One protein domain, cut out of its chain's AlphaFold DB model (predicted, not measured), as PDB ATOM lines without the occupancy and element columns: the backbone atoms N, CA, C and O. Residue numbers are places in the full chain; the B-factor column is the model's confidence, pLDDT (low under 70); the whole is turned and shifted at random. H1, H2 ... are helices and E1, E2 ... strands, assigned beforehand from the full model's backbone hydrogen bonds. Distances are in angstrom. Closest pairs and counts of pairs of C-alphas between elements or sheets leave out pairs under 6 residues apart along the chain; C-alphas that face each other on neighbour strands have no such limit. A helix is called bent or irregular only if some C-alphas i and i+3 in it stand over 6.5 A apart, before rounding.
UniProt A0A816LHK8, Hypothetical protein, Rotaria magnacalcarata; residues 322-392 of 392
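This is residues 322 to 392 of the 392 residues of the protein "Hypothetical protein" of Rotaria magnacalcarata (UniProt A0A816LHK8). A small, loose and open structure: two short parallel strands, E1 and E2, lie side by side as a ribbon, the helix H1 runs back beside E2, and after E2 the chain leaves as an arm holding H2 and H3. Residues 370 to 392, which take in residues 370 to 375 of H2 and the whole of H3, stick out from this body, and no helix touches another. The printed part has 71 residues with two named strands and three named helices, in the order E1, H1, E2, H2, H3 along the chain; the two-stranded sheet is all parallel, and the class is mostly helix. The whole is loose, with a radius of gyration of the C-alphas of 15.4 A, and flat, spanning 43 by 34 by 15 A.

The sheet is made of E1, residues 323 to 327, and E2, residues 358 to 362. E1 begins with C-alpha 323 at (-39.612, 40.764, 32.666) and measures 12.7 A from first to last C-alpha; E2 measures 12.3 A. Between them in the chain is H1, residues 332 to 349, the longest helix by residues, 25.8 A from C-alpha 332 at (-45.116, 65.923, 33.455) to C-alpha 349. After E2 come H2, residues 366 to 375, 14.1 A long, and H3, residues 380 to 391, 16.3 A long, which ends with C-alpha 391 at (-22.247, 31.651, 48.865).

E1 and E2 are parallel neighbours, with 27 degrees between their N-to-C directions. C-alphas 324 and 359 face each other at 5.0 A, and C-alphas 326 and 361 at 6.0 A. Across the pair, N 324 and O 358 are within hydrogen-bond range at 3.1 A, and so are N 360 and O 324 at 3.1 A. E1, H1 and E2 form a strand-helix-strand unit, two parallel neighbour strands with a helix between them in the chain, and its crossover is right-handed. H1 and E2 have 2 pairs of C-alphas within 8 A; the closest are those of Gly 338 and Phe 361, 7.0 A apart, and the two centres are 10.7 A apart. H1 has a kink of 57 degrees near residue 339, and it is irregular, but only just: C-alphas 333 and 336 are 6.6 A apart. E1 and H2 are apart, but only just, with their closest C-alphas 8.1 A from each other. H3 is apart from E1, E2, H1 and H2. H1 and H2 are apart too. In H2 and H3 every O i to N i+4 pair is within hydrogen-bond range; in H1 8 of 14 are.

The two C-alphas farthest apart are those of Pro 332 and Lys 392, at 45.8 A, while the first and last printed C-alphas, of Lys 322 and Lys 392, are 23.9 A apart. Without the residues that stand free, 370 to 392, the body has 48 residues and spans 32 by 22 by 11 A. The printed part has no cut, and residue 392 is the chain's last. No link is long: those from E1 to H1, from E2 to H2 and from H2 to H3 are tight, and the one from H1 to E2, with 8 residues, is short. The mean pLDDT of the printed part is 72.1. It is under 70 at 33 residues, namely 329 to 336, 362 to 379, 381 to 383, 385 to 386 and 391 to 392; the mean over H2 is 58.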
ATOM      1  N   LYS A 322     -38.133  36.897  33.484       77.56
ATOM      2  CA  LYS A 322     -38.121  37.293  32.068       77.56
ATOM      3  C   LYS A 322     -38.457  38.757  31.840       77.56
ATOM      4  O   LYS A 322     -38.091  39.281  30.797       77.56
ATOM      5  N   ASP A 323     -39.133  39.394  32.790       77.94
ATOM      6  CA  ASP A 323     -39.612  40.764  32.666       77.94
ATOM      7  C   ASP A 323     -38.745  41.724  33.487       77.94
ATOM      8  O   ASP A 323     -38.464  41.484  34.666       77.94
ATOM      9  N   ILE A 324     -38.371  42.857  32.888       81.75
ATOM     10  CA  ILE A 324     -37.695  43.951  33.595       81.75
ATOM     11  C   ILE A 324     -38.710  45.050  33.917       81.75
ATOM     12  O   ILE A 324     -39.415  45.563  33.043       81.75
ATOM     13  N   PHE A 325     -38.747  45.447  35.190       78.56
ATOM     14  CA  PHE A 325     -39.533  46.583  35.665       78.56
ATOM     15  C   PHE A 325     -38.671  47.831  35.695       78.56
ATOM     16  O   PHE A 325     -37.810  47.979  36.561       78.56
ATOM     17  N   VAL A 326     -38.941  48.752  34.774       77.88
ATOM     18  CA  VAL A 326     -38.330  50.079  34.801       77.88
ATOM     19  C   VAL A 326     -39.355  51.054  35.357       77.88
ATOM     20  O   VAL A 326     -40.403  51.303  34.757       77.88
ATOM     21  N   HIS A 327     -39.063  51.575  36.545       72.94
ATOM     22  CA  HIS A 327     -39.892  52.570  37.208       72.94
ATOM     23  C   HIS A 327     -39.281  53.952  37.028       72.94
ATOM     24  O   HIS A 327     -38.106  54.165  37.326       72.94
ATOM     25  N   PHE A 328     -40.091  54.891  36.551       70.50
ATOM     26  CA  PHE A 328     -39.706  56.290  36.456       70.50
ATOM     27  C   PHE A 328     -40.493  57.097  37.479       70.50
ATOM     28  O   PHE A 328     -41.706  56.931  37.637       70.50
ATOM     29  N   THR A 329     -39.802  58.015  38.151       66.19
ATOM     30  CA  THR A 329     -40.479  59.006  38.987       66.19
ATOM     31  C   THR A 329     -41.269  59.930  38.070       66.19
ATOM     32  O   THR A 329     -40.725  60.437  37.088       66.19
ATOM     33  N   TYR A 330     -42.558  60.117  38.360       59.53
ATOM     34  CA  TYR A 330     -43.428  60.921  37.511       59.53
ATOM     35  C   TYR A 330     -42.879  62.339  37.349       59.53
ATOM     36  O   TYR A 330     -42.690  63.061  38.325       59.53
ATOM     37  N   THR A 331     -42.689  62.743  36.098       66.38
ATOM     38  CA  THR A 331     -42.521  64.137  35.704       66.38
ATOM     39  C   THR A 331     -43.511  64.417  34.571       66.38
ATOM     40  O   THR A 331     -43.719  63.541  33.729       66.38
ATOM     41  N   PRO A 332     -44.146  65.600  34.509       68.12
ATOM     42  CA  PRO A 332     -45.116  65.923  33.455       68.12
ATOM     43  C   PRO A 332     -44.583  65.674  32.031       68.12
ATOM     44  O   PRO A 332     -45.320  65.214  31.158       68.12
ATOM     45  N   SER A 333     -43.278  65.870  31.828       67.62
ATOM     46  CA  SER A 333     -42.535  65.611  30.590       67.62
ATOM     47  C   SER A 333     -42.546  64.138  30.142       67.62
ATOM     48  O   SER A 333     -42.397  63.859  28.952       67.62
ATOM     49  N   LEU A 334     -42.748  63.186  31.064       65.81
ATOM     50  CA  LEU A 334     -42.754  61.742  30.789       65.81
ATOM     51  C   LEU A 334     -44.070  61.226  30.194       65.81
ATOM     52  O   LEU A 334     -44.107  60.099  29.701       65.81
ATOM     53  N   THR A 335     -45.136  62.029  30.163       66.06
ATOM     54  CA  THR A 335     -46.408  61.628  29.525       66.06
ATOM     55  C   THR A 335     -46.226  61.261  28.048       66.06
ATOM     56  O   THR A 335     -46.825  60.305  27.568       66.06
ATOM     57  N   ARG A 336     -45.329  61.956  27.337       69.75
ATOM     58  CA  ARG A 336     -44.948  61.633  25.947       69.75
ATOM     59  C   ARG A 336     -43.858  60.563  25.845       69.75
ATOM     60  O   ARG A 336     -43.611  60.039  24.762       69.75
ATOM     61  N   PHE A 337     -43.186  60.262  26.954       77.25
ATOM     62  CA  PHE A 337     -42.047  59.353  26.981       77.25
ATOM     63  C   PHE A 337     -42.475  57.895  26.883       77.25
ATOM     64  O   PHE A 337     -41.800  57.153  26.193       77.25
ATOM     65  N   GLY A 338     -43.609  57.489  27.469       76.75
ATOM     66  CA  GLY A 338     -44.055  56.087  27.421       76.75
ATOM     67  C   GLY A 338     -44.147  55.515  25.998       76.75
ATOM     68  O   GLY A 338     -43.654  54.421  25.741       76.75
ATOM     69  N   ALA A 339     -44.678  56.291  25.045       72.81
ATOM     70  CA  ALA A 339     -44.762  55.879  23.641       72.81
ATOM     71  C   ALA A 339     -43.380  55.766  22.969       72.81
ATOM     72  O   ALA A 339     -43.126  54.830  22.217       72.81
ATOM     73  N   LYS A 340     -42.467  56.700  23.267       84.25
ATOM     74  CA  LYS A 340     -41.099  56.692  22.723       84.25
ATOM     75  C   LYS A 340     -40.177  55.710  23.436       84.25
ATOM     76  O   LYS A 340     -39.173  55.309  22.866       84.25
ATOM     77  N   PHE A 341     -40.493  55.330  24.668       86.44
ATOM     78  CA  PHE A 341     -39.637  54.502  25.503       86.44
ATOM     79  C   PHE A 341     -39.453  53.118  24.896       86.44
ATOM     80  O   PHE A 341     -38.323  52.675  24.767       86.44
ATOM     81  N   HIS A 342     -40.534  52.464  24.467       82.88
ATOM     82  CA  HIS A 342     -40.428  51.148  23.836       82.88
ATOM     83  C   HIS A 342     -39.698  51.202  22.493       82.88
ATOM     84  O   HIS A 342     -38.931  50.294  22.187       82.88
ATOM     85  N   GLN A 343     -39.879  52.287  21.733       86.56
ATOM     86  CA  GLN A 343     -39.137  52.511  20.494       86.56
ATOM     87  C   GLN A 343     -37.638  52.684  20.766       86.56
ATOM     88  O   GLN A 343     -36.835  52.012  20.136       86.56
ATOM     89  N   LEU A 344     -37.268  53.523  21.740       86.50
ATOM     90  CA  LEU A 344     -35.877  53.723  22.157       86.50
ATOM     91  C   LEU A 344     -35.275  52.454  22.764       86.50
ATOM     92  O   LEU A 344     -34.106  52.166  22.546       86.50
ATOM     93  N   TRP A 345     -36.060  51.696  23.530       87.75
ATOM     94  CA  TRP A 345     -35.625  50.425  24.096       87.75
ATOM     95  C   TRP A 345     -35.270  49.441  22.989       87.75
ATOM     96  O   TRP A 345     -34.185  48.875  23.015       87.75
ATOM     97  N   GLN A 346     -36.151  49.277  21.999       87.44
ATOM     98  CA  GLN A 346     -35.854  48.455  20.830       87.44
ATOM     99  C   GLN A 346     -34.641  49.003  20.079       87.44
ATOM    100  O   GLN A 346     -33.682  48.277  19.908       87.44
ATOM    101  N   GLU A 347     -34.606  50.289  19.737       91.19
ATOM    102  CA  GLU A 347     -33.490  50.882  18.986       91.19
ATOM    103  C   GLU A 347     -32.119  50.678  19.660       91.19
ATOM    104  O   GLU A 347     -31.126  50.434  18.980       91.19
ATOM    105  N   ILE A 348     -32.053  50.763  20.992       88.50
ATOM    106  CA  ILE A 348     -30.797  50.634  21.745       88.50
ATOM    107  C   ILE A 348     -30.433  49.165  21.995       88.50
ATOM    108  O   ILE A 348     -29.254  48.817  21.973       88.50
ATOM    109  N   PHE A 349     -31.423  48.317  22.277       89.12
ATOM    110  CA  PHE A 349     -31.197  46.960  22.777       89.12
ATOM    111  C   PHE A 349     -31.563  45.852  21.784       89.12
ATOM    112  O   PHE A 349     -31.375  44.691  22.133       89.12
ATOM    113  N   GLU A 350     -32.028  46.163  20.569       93.00
ATOM    114  CA  GLU A 350     -32.425  45.183  19.538       93.00
ATOM    115  C   GLU A 350     -31.308  44.189  19.208       93.00
ATOM    116  O   GLU A 350     -31.576  43.005  19.038       93.00
ATOM    117  N   GLU A 351     -30.052  44.637  19.182       88.25
ATOM    118  CA  GLU A 351     -28.894  43.771  18.914       88.25
ATOM    119  C   GLU A 351     -28.354  43.067  20.176       88.25
ATOM    120  O   GLU A 351     -27.383  42.315  20.108       88.25
ATOM    121  N   THR A 352     -28.959  43.305  21.342       84.69
ATOM    122  CA  THR A 352     -28.517  42.739  22.624       84.69
ATOM    123  C   THR A 352     -29.498  41.673  23.122       84.69
ATOM    124  O   THR A 352     -30.693  41.770  22.846       84.69
ATOM    125  N   PRO A 353     -29.067  40.720  23.973       81.19
ATOM    126  CA  PRO A 353     -29.981  39.773  24.625       81.19
ATOM    127  C   PRO A 353     -31.078  40.445  25.474       81.19
ATOM    128  O   PRO A 353     -32.046  39.802  25.871       81.19
ATOM    129  N   LEU A 354     -30.931  41.740  25.782       75.94
ATOM    130  CA  LEU A 354     -31.929  42.536  26.498       75.94
ATOM    131  C   LEU A 354     -33.095  42.971  25.600       75.94
ATOM    132  O   LEU A 354     -34.151  43.328  26.123       75.94
ATOM    133  N   GLY A 355     -32.930  42.934  24.275       83.81
ATOM    134  CA  GLY A 355     -34.002  43.203  23.318       83.81
ATOM    135  C   GLY A 355     -35.132  42.172  23.395       83.81
ATOM    136  O   GLY A 355     -36.291  42.520  23.178       83.81
ATOM    137  N   ASP A 356     -34.809  40.938  23.794       84.06
ATOM    138  CA  ASP A 356     -35.772  39.843  23.973       84.06
ATOM    139  C   ASP A 356     -36.574  39.949  25.280       84.06
ATOM    140  O   ASP A 356     -37.607  39.290  25.445       84.06
ATOM    141  N   ILE A 357     -36.113  40.769  26.227       84.31
ATOM    142  CA  ILE A 357     -36.754  40.937  27.528       84.31
ATOM    143  C   ILE A 357     -37.922  41.912  27.392       84.31
ATOM    144  O   ILE A 357     -37.767  43.063  26.976       84.31
ATOM    145  N   SER A 358     -39.105  41.459  27.809       79.19
ATOM    146  CA  SER A 358     -40.279  42.319  27.890       79.19
ATOM    147  C   SER A 358     -40.056  43.377  28.973       79.19
ATOM    148  O   SER A 358     -39.830  43.076  30.151       79.19
ATOM    149  N   VAL A 359     -40.075  44.646  28.567       81.44
ATOM    150  CA  VAL A 359     -40.018  45.751  29.519       81.44
ATOM    151  C   VAL A 359     -41.418  46.205  29.839       81.44
ATOM    152  O   VAL A 359     -42.169  46.633  28.963       81.44
ATOM    153  N   VAL A 360     -41.748  46.169  31.123       75.69
ATOM    154  CA  VAL A 360     -43.015  46.692  31.614       75.69
ATOM    155  C   VAL A 360     -42.797  48.141  32.033       75.69
ATOM    156  O   VAL A 360     -42.210  48.424  33.080       75.69
ATOM    157  N   PHE A 361     -43.277  49.070  31.205       71.12
ATOM    158  CA  PHE A 361     -43.280  50.495  31.524       71.12
ATOM    159  C   PHE A 361     -44.401  50.789  32.529       71.12
ATOM    160  O   PHE A 361     -45.583  50.813  32.185       71.12
ATOM    161  N   ALA A 362     -44.040  50.993  33.798       66.94
ATOM    162  CA  ALA A 362     -45.001  51.291  34.854       66.94
ATOM    163  C   ALA A 362     -44.918  52.763  35.268       66.94
ATOM    164  O   ALA A 362     -43.992  53.192  35.955       66.94
ATOM    165  N   HIS A 363     -45.943  53.529  34.901       55.09
ATOM    166  CA  HIS A 363     -46.093  54.923  35.292       55.09
ATOM    167  C   HIS A 363     -47.048  55.040  36.487       55.09
ATOM    168  O   HIS A 363     -48.243  55.290  36.320       55.09
ATOM    169  N   ARG A 364     -46.566  54.823  37.715       55.69
ATOM    170  CA  ARG A 364     -47.373  55.050  38.931       55.69
ATOM    171  C   ARG A 364     -46.528  55.560  40.092       55.69
ATOM    172  O   ARG A 364     -45.346  55.259  40.165       55.69
ATOM    173  N   LEU A 365     -47.168  56.296  41.007       55.44
ATOM    174  CA  LEU A 365     -46.643  56.647  42.333       55.44
ATOM    175  C   LEU A 365     -45.862  55.469  42.940       55.44
ATOM    176  O   LEU A 365     -46.348  54.334  42.912       55.44
ATOM    177  N   SER A 366     -44.679  55.753  43.489       54.59
ATOM    178  CA  SER A 366     -43.784  54.796  44.160       54.59
ATOM    179  C   SER A 366     -44.514  53.862  45.129       54.59
ATOM    180  O   SER A 366     -44.175  52.689  45.241       54.59
ATOM    181  N   ASP A 367     -45.574  54.352  45.768       58.44
ATOM    182  CA  ASP A 367     -46.369  53.610  46.747       58.44
ATOM    183  C   ASP A 367     -47.116  52.420  46.126       58.44
ATOM    184  O   ASP A 367     -47.247  51.365  46.744       58.44
ATOM    185  N   ASN A 368     -47.554  52.539  44.870       54.06
ATOM    186  CA  ASN A 368     -48.180  51.433  44.145       54.06
ATOM    187  C   ASN A 368     -47.156  50.402  43.671       54.06
ATOM    188  O   ASN A 368     -47.467  49.212  43.665       54.06
ATOM    189  N   LEU A 369     -45.945  50.833  43.304       59.22
ATOM    190  CA  LEU A 369     -44.848  49.909  43.019       59.22
ATOM    191  C   LEU A 369     -44.484  49.132  44.286       59.22
ATOM    192  O   LEU A 369     -44.422  47.908  44.246       59.22
ATOM    193  N   ASN A 370     -44.351  49.827  45.418       57.94
ATOM    194  CA  ASN A 370     -44.139  49.201  46.717       57.94
ATOM    195  C   ASN A 370     -45.257  48.209  47.041       57.94
ATOM    196  O   ASN A 370     -44.956  47.075  47.378       57.94
ATOM    197  N   ASN A 371     -46.532  48.551  46.845       60.59
ATOM    198  CA  ASN A 371     -47.622  47.590  47.043       60.59
ATOM    199  C   ASN A 371     -47.508  46.367  46.115       60.59
ATOM    200  O   ASN A 371     -47.733  45.242  46.557       60.59
ATOM    201  N   ILE A 372     -47.129  46.541  44.846       60.59
ATOM    202  CA  ILE A 372     -46.944  45.418  43.911       60.59
ATOM    203  C   ILE A 372     -45.770  44.531  44.344       60.59
ATOM    204  O   ILE A 372     -45.932  43.313  44.389       60.59
ATOM    205  N   LEU A 373     -44.628  45.119  44.703       61.09
ATOM    206  CA  LEU A 373     -43.425  44.402  45.136       61.09
ATOM    207  C   LEU A 373     -43.607  43.727  46.504       61.09
ATOM    208  O   LEU A 373     -43.165  42.600  46.710       61.09
ATOM    209  N   VAL A 374     -44.299  44.384  47.436       62.03
ATOM    210  CA  VAL A 374     -44.548  43.875  48.793       62.03
ATOM    211  C   VAL A 374     -45.580  42.747  48.776       62.03
ATOM    212  O   VAL A 374     -45.420  41.762  49.499       62.03
ATOM    213  N   HIS A 375     -46.623  42.844  47.945       53.72
ATOM    214  CA  HIS A 375     -47.647  41.799  47.846       53.72
ATOM    215  C   HIS A 375     -47.264  40.653  46.910       53.72
ATOM    216  O   HIS A 375     -47.753  39.538  47.092       53.72
ATOM    217  N   LYS A 376     -46.370  40.887  45.947       58.97
ATOM    218  CA  LYS A 376     -45.714  39.839  45.167       58.97
ATOM    219  C   LYS A 376     -44.273  39.684  45.637       58.97
ATOM    220  O   LYS A 376     -43.347  39.917  44.868       58.97
ATOM    221  N   LYS A 377     -44.086  39.272  46.899       58.88
ATOM    222  CA  LYS A 377     -42.771  38.784  47.329       58.88
ATOM    223  C   LYS A 377     -42.306  37.745  46.303       58.88
ATOM    224  O   LYS A 377     -43.075  36.811  46.042       58.88
ATOM    225  N   PRO A 378     -41.110  37.899  45.708       55.53
ATOM    226  CA  PRO A 378     -40.584  36.874  44.827       55.53
ATOM    227  C   PRO A 378     -40.583  35.548  45.595       55.53
ATOM    228  O   PRO A 378     -40.331  35.545  46.809       55.53
ATOM    229  N   PRO A 379     -40.950  34.434  44.943       65.12
ATOM    230  CA  PRO A 379     -41.030  33.148  45.616       65.12
ATOM    231  C   PRO A 379     -39.696  32.877  46.316       65.12
ATOM    232  O   PRO A 379     -38.634  33.056  45.722       65.12
ATOM    233  N   MET A 380     -39.743  32.470  47.588       70.19
ATOM    234  CA  MET A 380     -38.542  32.278  48.421       70.19
ATOM    235  C   MET A 380     -37.516  31.330  47.782       70.19
ATOM    236  O   MET A 380     -36.332  31.422  48.084       70.19
ATOM    237  N   SER A 381     -37.955  30.448  46.880       69.94
ATOM    238  CA  SER A 381     -37.085  29.596  46.066       69.94
ATOM    239  C   SER A 381     -36.181  30.385  45.112       69.94
ATOM    240  O   SER A 381     -35.007  30.058  44.996       69.94
ATOM    241  N   ALA A 382     -36.681  31.448  44.475       65.62
ATOM    242  CA  ALA A 382     -35.875  32.303  43.602       65.62
ATOM    243  C   ALA A 382     -34.812  33.073  44.400       65.62
ATOM    244  O   ALA A 382     -33.672  33.183  43.962       65.62
ATOM    245  N   LEU A 383     -35.161  33.538  45.607       66.69
ATOM    246  CA  LEU A 383     -34.207  34.195  46.503       66.69
ATOM    247  C   LEU A 383     -33.159  33.219  47.052       66.69
ATOM    248  O   LEU A 383     -31.990  33.579  47.119       66.69
ATOM    249  N   LYS A 384     -33.545  31.981  47.391       78.25
ATOM    250  CA  LYS A 384     -32.593  30.944  47.819       78.25
ATOM    251  C   LYS A 384     -31.553  30.635  46.751       78.25
ATOM    252  O   LYS A 384     -30.378  30.603  47.077       78.25
ATOM    253  N   ASN A 385     -31.959  30.489  45.490       69.56
ATOM    254  CA  ASN A 385     -31.019  30.211  44.399       69.56
ATOM    255  C   ASN A 385     -30.012  31.351  44.181       69.56
ATOM    256  O   ASN A 385     -28.877  31.098  43.794       69.56
ATOM    257  N   ILE A 386     -30.421  32.598  44.435       67.06
ATOM    258  CA  ILE A 386     -29.520  33.754  44.376       67.06
ATOM    259  C   ILE A 386     -28.550  33.726  45.561       67.06
ATOM    260  O   ILE A 386     -27.356  33.875  45.353       67.06
ATOM    261  N   VAL A 387     -29.033  33.480  46.784       76.38
ATOM    262  CA  VAL A 387     -28.181  33.415  47.988       76.38
ATOM    263  C   VAL A 387     -27.196  32.244  47.922       76.38
ATOM    264  O   VAL A 387     -26.001  32.450  48.090       76.38
ATOM    265  N   GLU A 388     -27.655  31.040  47.581       79.00
ATOM    266  CA  GLU A 388     -26.793  29.863  47.384       79.00
ATOM    267  C   GLU A 388     -25.833  30.046  46.198       79.00
ATOM    268  O   GLU A 388     -24.743  29.478  46.166       79.00
ATOM    269  N   GLY A 389     -26.235  30.847  45.208       71.62
ATOM    270  CA  GLY A 389     -25.389  31.265  44.101       71.62
ATOM    271  C   GLY A 389     -24.382  32.355  44.466       71.62
ATOM    272  O   GLY A 389     -23.465  32.553  43.684       71.62
ATOM    273  N   ILE A 390     -24.526  33.047  45.596       71.19
ATOM    274  CA  ILE A 390     -23.560  34.033  46.110       71.19
ATOM    275  C   ILE A 390     -22.601  33.378  47.116       71.19
ATOM    276  O   ILE A 390     -21.446  33.773  47.192       71.19
ATOM    277  N   GLU A 391     -23.062  32.380  47.876       69.25
ATOM    278  CA  GLU A 391     -22.247  31.651  48.865       69.25
ATOM    279  C   GLU A 391     -21.276  30.628  48.250       69.25
ATOM    280  O   GLU A 391     -20.306  30.235  48.896       69.25
ATOM    281  N   LYS A 392     -21.540  30.179  47.020       61.91
ATOM    282  CA  LYS A 392     -20.599  29.401  46.199       61.91
ATOM    283  C   LYS A 392     -19.763  30.323  45.341       61.91
ATOM    284  O   LYS A 392     -18.667  29.894  44.935       61.91
TER     285      LYS A 392